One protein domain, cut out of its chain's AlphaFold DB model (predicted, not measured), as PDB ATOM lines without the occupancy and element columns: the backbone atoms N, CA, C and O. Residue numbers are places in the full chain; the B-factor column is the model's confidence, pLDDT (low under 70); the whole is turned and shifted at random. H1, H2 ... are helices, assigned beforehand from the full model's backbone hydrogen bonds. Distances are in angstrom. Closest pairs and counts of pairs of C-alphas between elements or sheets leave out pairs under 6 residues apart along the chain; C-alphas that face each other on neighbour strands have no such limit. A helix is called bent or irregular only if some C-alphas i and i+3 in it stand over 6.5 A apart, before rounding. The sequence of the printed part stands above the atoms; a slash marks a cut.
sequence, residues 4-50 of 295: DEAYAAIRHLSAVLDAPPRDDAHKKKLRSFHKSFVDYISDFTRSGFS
ATOM      1  N   ASP A   4     167.400 210.085 136.226       74.69
ATOM      2  CA  ASP A   4     167.894 209.224 137.294       74.69
ATOM      3  C   ASP A   4     168.848 209.971 138.229       74.69
ATOM      4  O   ASP A   4     168.798 209.754 139.435       74.69
ATOM      5  N   GLU A   5     169.648 210.912 137.718       78.94
ATOM      6  CA  GLU A   5     170.488 211.789 138.545       78.94
ATOM      7  C   GLU A   5     169.647 212.741 139.403       78.94
ATOM      8  O   GLU A   5     169.907 212.887 140.597       78.94
ATOM      9  N   ALA A   6     168.613 213.358 138.825       78.56
ATOM     10  CA  ALA A   6     167.710 214.245 139.552       78.56
ATOM     11  C   ALA A   6     166.904 213.480 140.614       78.56
ATOM     12  O   ALA A   6     166.804 213.909 141.764       78.56
ATOM     13  N   TYR A   7     166.363 212.315 140.249       82.44
ATOM     14  CA  TYR A   7     165.630 211.465 141.179       82.44
ATOM     15  C   TYR A   7     166.549 210.914 142.280       82.44
ATOM     16  O   TYR A   7     166.174 210.936 143.453       82.44
ATOM     17  N   ALA A   8     167.774 210.492 141.951       83.75
ATOM     18  CA  ALA A   8     168.772 210.086 142.940       83.75
ATOM     19  C   ALA A   8     169.124 211.234 143.899       83.75
ATOM     20  O   ALA A   8     169.137 211.026 145.114       83.75
ATOM     21  N   ALA A   9     169.311 212.456 143.387       85.50
ATOM     22  CA  ALA A   9     169.533 213.649 144.204       85.50
ATOM     23  C   ALA A   9     168.378 213.897 145.189       85.50
ATOM     24  O   ALA A   9     168.614 214.117 146.376       85.50
ATOM     25  N   ILE A  10     167.125 213.779 144.740       84.38
ATOM     26  CA  ILE A  10     165.946 213.905 145.612       84.38
ATOM     27  C   ILE A  10     165.902 212.770 146.644       84.38
ATOM     28  O   ILE A  10     165.577 212.999 147.808       84.38
ATOM     29  N   ARG A  11     166.272 211.542 146.263       82.75
ATOM     30  CA  ARG A  11     166.308 210.386 147.177       82.75
ATOM     31  C   ARG A  11     167.337 210.546 148.294       82.75
ATOM     32  O   ARG A  11     167.097 210.043 149.395       82.75
ATOM     33  N   HIS A  12     168.423 211.288 148.074       85.19
ATOM     34  CA  HIS A  12     169.347 211.662 149.151       85.19
ATOM     35  C   HIS A  12     168.686 212.514 150.245       85.19
ATOM     36  O   HIS A  12     169.154 212.515 151.381       85.19
ATOM     37  N   LEU A  13     167.561 213.168 149.950       86.19
ATOM     38  CA  LEU A  13     166.776 213.933 150.917       86.19
ATOM     39  C   LEU A  13     165.708 213.092 151.635       86.19
ATOM     40  O   LEU A  13     164.902 213.646 152.374       86.19
ATOM     41  N   SER A  14     165.707 211.764 151.481       85.25
ATOM     42  CA  SER A  14     164.726 210.849 152.101       85.25
ATOM     43  C   SER A  14     164.602 210.959 153.627       85.25
ATOM     44  O   SER A  14     163.554 210.640 154.181       85.25
ATOM     45  N   ALA A  15     165.635 211.455 154.315       84.06
ATOM     46  CA  ALA A  15     165.581 211.721 155.753       84.06
ATOM     47  C   ALA A  15     164.637 212.883 156.129       84.06
ATOM     48  O   ALA A  15     164.220 212.992 157.280       84.06
ATOM     49  N   VAL A  16     164.317 213.765 155.177       87.38
ATOM     50  CA  VAL A  16     163.525 214.989 155.391       87.38
ATOM     51  C   VAL A  16     162.353 215.145 154.411       87.38
ATOM     52  O   VAL A  16     161.427 215.915 154.686       87.38
ATOM     53  N   LEU A  17     162.357 214.391 153.308       88.38
ATOM     54  CA  LEU A  17     161.365 214.413 152.234       88.38
ATOM     55  C   LEU A  17     160.848 213.006 151.904       88.38
ATOM     56  O   LEU A  17     161.617 212.076 151.679       88.38
ATOM     57  N   ASP A  18     159.531 212.890 151.785       87.44
ATOM     58  CA  ASP A  18     158.825 211.755 151.204       87.44
ATOM     59  C   ASP A  18     158.861 211.883 149.681       87.44
ATOM     60  O   ASP A  18     158.056 212.596 149.066       87.44
ATOM     61  N   ALA A  19     159.857 211.243 149.077       86.56
ATOM     62  CA  ALA A  19     159.952 211.131 147.634       86.56
ATOM     63  C   ALA A  19     159.116 209.928 147.166       86.56
ATOM     64  O   ALA A  19     159.421 208.799 147.573       86.56
ATOM     65  N   PRO A  20     158.090 210.129 146.317       84.56
ATOM     66  CA  PRO A  20     157.326 209.019 145.762       84.56
ATOM     67  C   PRO A  20     158.242 208.075 144.968       84.56
ATOM     68  O   PRO A  20     159.281 208.515 144.473       84.56
ATOM     69  N   PRO A  21     157.860 206.791 144.817       84.44
ATOM     70  CA  PRO A  21     158.552 205.868 143.925       84.44
ATOM     71  C   PRO A  21     158.711 206.465 142.525       84.44
ATOM     72  O   PRO A  21     157.849 207.217 142.075       84.44
ATOM     73  N   ARG A  22     159.797 206.101 141.837       79.50
ATOM     74  CA  ARG A  22     160.199 206.667 140.540       79.50
ATOM     75  C   ARG A  22     159.043 206.691 139.541       79.50
ATOM     76  O   ARG A  22     158.734 207.743 138.994       79.50
ATOM     77  N   ASP A  23     158.355 205.566 139.406       81.62
ATOM     78  CA  ASP A  23     157.285 205.382 138.420       81.62
ATOM     79  C   ASP A  23     155.997 206.150 138.794       81.62
ATOM     80  O   ASP A  23     155.146 206.430 137.954       81.62
ATOM     81  N   ASP A  24     155.883 206.577 140.054       82.88
ATOM     82  CA  ASP A  24     154.775 207.376 140.581       82.88
ATOM     83  C   ASP A  24     155.118 208.870 140.717       82.88
ATOM     84  O   ASP A  24     154.257 209.668 141.109       82.88
ATOM     85  N   ALA A  25     156.361 209.274 140.435       79.50
ATOM     86  CA  ALA A  25     156.853 210.612 140.760       79.50
ATOM     87  C   ALA A  25     156.122 211.732 140.007       79.50
ATOM     88  O   ALA A  25     155.960 212.827 140.538       79.50
ATOM     89  N   HIS A  26     155.596 211.445 138.816       76.12
ATOM     90  CA  HIS A  26     154.785 212.386 138.041       76.12
ATOM     91  C   HIS A  26     153.336 212.519 138.554       76.12
ATOM     92  O   HIS A  26     152.637 213.461 138.188       76.12
ATOM     93  N   LYS A  27     152.869 211.597 139.411       79.81
ATOM     94  CA  LYS A  27     151.485 211.558 139.930       79.81
ATOM     95  C   LYS A  27     151.361 212.117 141.346       79.81
ATOM     96  O   LYS A  27     150.272 212.506 141.770       79.81
ATOM     97  N   LYS A  28     152.450 212.106 142.116       81.69
ATOM     98  CA  LYS A  28     152.442 212.402 143.554       81.69
ATOM     99  C   LYS A  28     153.332 213.600 143.865       81.69
ATOM    100  O   LYS A  28     154.453 213.705 143.390       81.69
ATOM    101  N   LYS A  29     152.834 214.498 144.718       81.75
ATOM    102  CA  LYS A  29     153.617 215.632 145.224       81.75
ATOM    103  C   LYS A  29     154.653 215.149 146.237       81.75
ATOM    104  O   LYS A  29     154.330 214.302 147.070       81.75
ATOM    105  N   LEU A  30     155.840 215.756 146.214       84.62
ATOM    106  CA  LEU A  30     156.816 215.645 147.300       84.62
ATOM    107  C   LEU A  30     156.192 216.154 148.606       84.62
ATOM    108  O   LEU A  30     155.505 217.181 148.606       84.62
ATOM    109  N   ARG A  31     156.422 215.449 149.717       85.56
ATOM    110  CA  ARG A  31     155.961 215.872 151.051       85.56
ATOM    111  C   ARG A  31     157.152 216.000 151.981       85.56
ATOM    112  O   ARG A  31     158.021 215.145 151.974       85.56
ATOM    113  N   SER A  32     157.210 217.043 152.796       85.88
ATOM    114  CA  SER A  32     158.199 217.110 153.871       85.88
ATOM    115  C   SER A  32     157.712 216.318 155.082       85.88
ATOM    116  O   SER A  32     156.542 216.391 155.456       85.88
ATOM    117  N   PHE A  33     158.614 215.562 155.708       84.19
ATOM    118  CA  PHE A  33     158.306 214.853 156.954       84.19
ATOM    119  C   PHE A  33     158.471 215.749 158.176       84.19
ATOM    120  O   PHE A  33     157.824 215.536 159.200       84.19
ATOM    121  N   HIS A  34     159.358 216.742 158.082       83.38
ATOM    122  CA  HIS A  34     159.761 217.532 159.230       83.38
ATOM    123  C   HIS A  34     159.577 219.024 158.980       83.38
ATOM    124  O   HIS A  34     160.089 219.577 158.003       83.38
ATOM    125  N   LYS A  35     158.891 219.694 159.915       84.38
ATOM    126  CA  LYS A  35     158.650 221.141 159.854       84.38
ATOM    127  C   LYS A  35     159.960 221.923 159.733       84.38
ATOM    128  O   LYS A  35     160.026 222.842 158.933       84.38
ATOM    129  N   SER A  36     161.025 221.492 160.417       85.50
ATOM    130  CA  SER A  36     162.331 222.170 160.357       85.50
ATOM    131  C   SER A  36     162.949 222.225 158.959       85.50
ATOM    132  O   SER A  36     163.733 223.128 158.701       85.50
ATOM    133  N   PHE A  37     162.638 221.278 158.067       85.25
ATOM    134  CA  PHE A  37     163.124 221.327 156.689       85.25
ATOM    135  C   PHE A  37     162.405 222.423 155.900       85.25
ATOM    136  O   PHE A  37     163.041 223.189 155.183       85.25
ATOM    137  N   VAL A  38     161.090 222.546 156.100       84.12
ATOM    138  CA  VAL A  38     160.301 223.649 155.540       84.12
ATOM    139  C   VAL A  38     160.757 224.977 156.139       84.12
ATOM    140  O   VAL A  38     161.056 225.893 155.387       84.12
ATOM    141  N   ASP A  39     160.900 225.049 157.465       85.69
ATOM    142  CA  ASP A  39     161.378 226.241 158.170       85.69
ATOM    143  C   ASP A  39     162.794 226.630 157.708       85.69
ATOM    144  O   ASP A  39     163.080 227.811 157.573       85.69
ATOM    145  N   TYR A  40     163.670 225.658 157.419       86.62
ATOM    146  CA  TYR A  40     164.996 225.917 156.853       86.62
ATOM    147  C   TYR A  40     164.903 226.500 155.443       86.62
ATOM    148  O   TYR A  40     165.503 227.536 155.195       86.62
ATOM    149  N   ILE A  41     164.144 225.878 154.531       83.25
ATOM    150  CA  ILE A  41     163.976 226.396 153.160       83.25
ATOM    151  C   ILE A  41     163.360 227.799 153.186       83.25
ATOM    152  O   ILE A  41     163.801 228.668 152.440       83.25
ATOM    153  N   SER A  42     162.377 228.024 154.060       81.12
ATOM    154  CA  SER A  42     161.716 229.319 154.248       81.12
ATOM    155  C   SER A  42     162.574 230.361 154.978       81.12
ATOM    156  O   SER A  42     162.239 231.541 154.934       81.12
ATOM    157  N   ASP A  43     163.664 229.967 155.643       86.56
ATOM    158  CA  ASP A  43     164.631 230.892 156.235       86.56
ATOM    159  C   ASP A  43     165.737 231.214 155.224       86.56
ATOM    160  O   ASP A  43     166.791 230.579 155.168       86.56
ATOM    161  N   PHE A  44     165.480 232.250 154.435       82.88
ATOM    162  CA  PHE A  44     166.326 232.729 153.342       82.88
ATOM    163  C   PHE A  44     167.748 233.103 153.780       82.88
ATOM    164  O   PHE A  44     168.696 232.975 153.008       82.88
ATOM    165  N   THR A  45     167.932 233.507 155.043       83.56
ATOM    166  CA  THR A  45     169.265 233.832 155.575       83.56
ATOM    167  C   THR A  45     170.122 232.589 155.792       83.56
ATOM    168  O   THR A  45     171.348 232.661 155.721       83.56
ATOM    169  N   ARG A  46     169.480 231.443 156.044       84.56
ATOM    170  CA  ARG A  46     170.146 230.168 156.320       84.56
ATOM    171  C   ARG A  46     170.234 229.279 155.094       84.56
ATOM    172  O   ARG A  46     171.247 228.608 154.923       84.56
ATOM    173  N   SER A  47     169.184 229.240 154.280       82.44
ATOM    174  CA  SER A  47     169.129 228.383 153.099       82.44
ATOM    175  C   SER A  47     169.842 228.973 151.891       82.44
ATOM    176  O   SER A  47     170.266 228.218 151.018       82.44
ATOM    177  N   GLY A  48     169.977 230.302 151.840       81.25
ATOM    178  CA  GLY A  48     170.476 231.015 150.669       81.25
ATOM    179  C   GLY A  48     169.472 231.084 149.512       81.25
ATOM    180  O   GLY A  48     169.824 231.623 148.467       81.25
ATOM    181  N   PHE A  49     168.247 230.567 149.681       78.50
ATOM    182  CA  PHE A  49     167.152 230.778 148.729       78.50
ATOM    183  C   PHE A  49     166.606 232.201 148.857       78.50
ATOM    184  O   PHE A  49     166.599 232.760 149.954       78.50
ATOM    185  N   SER A  50     166.132 232.794 147.761       77.25
ATOM    186  CA  SER A  50     165.495 234.112 147.808       77.25
ATOM    187  C   SER A  50     164.196 234.079 148.603       77.25
ATOM    188  O   SER A  50     163.410 233.131 148.522       77.25
TER     189      SER A  50
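This is residues 4 to 50 of the 295 residues of an uncharacterized protein of Agaricus bisporus var. burnettii (strain JB137-S8 / ATCC MYA-4627 / FGSC 10392) (UniProt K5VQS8). Three short helices are strung along a loose, elongated chain: H1 lies in one half, beside a long loop that runs out to residue 23 and folds back, and H2 and H3 make a small corner at the other end. The neck of that loop is drawn together by a short antiparallel pairing of residues 17 to 18 with residues 31 to 32, and H1 has no contact with the other two helices. The printed part has 47 residues, with the named helices H1, H2 and H3 in that order along the chain and no named strand. The class is all helix, though the helices hold 20 of the 47 printed residues, which is under half. The whole is loose, with a radius of gyration of the C-alphas of 11.9 A, and the C-alphas span 35 by 20 by 17 A.

H1, residues 4 to 11, touches no helix. A long link of 23 residues, 12 to 34, leads from it to H2, residues 35 to 42, and H1 and H2 are apart. Within this link, residues 17 to 18 are paired with residues 31 to 32, antiparallel, in stretches too short to be named as strands. After H2, a tight link of one residue, Asp 43, leads to H3, residues 44 to 47. H2 and H3 only just touch, and only at the corner by their link, with 3 pairs of C-alphas within 8 A; their closest C-alphas, those of Ile 41 and Ser 47, are 5.5 A apart. The centres of H2 and H3 are 9.8 A apart. H1 and H3 are apart. In H1 and H2 every O i to N i+4 pair is within hydrogen-bond range; H3 is too short for such a pair, and its 1 pair of O i and N i+3 is not within range.

H1 runs from Asp 4, with its C-alpha at (167.894, 209.224, 137.294), to Arg 11, and measures 10.1 A from first to last C-alpha. H2 runs from Lys 35, with its C-alpha at (158.650, 221.141, 159.854), to Ser 42, and measures 10.4 A. H3 runs from Phe 44 to Ser 47, whose C-alpha is at (169.129, 228.383, 153.099), and measures 5.2 A. No helix is bent.

The two C-alphas farthest apart are those of Asp 23 and Thr 45, at 35.3 A. The first and last printed C-alphas, those of Asp 4 and Ser 50, are 27.1 A apart. The printed part has no cut. The C-alphas of the long link, residues 12 to 34, lie 4 to 17 A from the mean of the C-alphas. The mean pLDDT of the printed part is 83.2, and no printed residue is under 70.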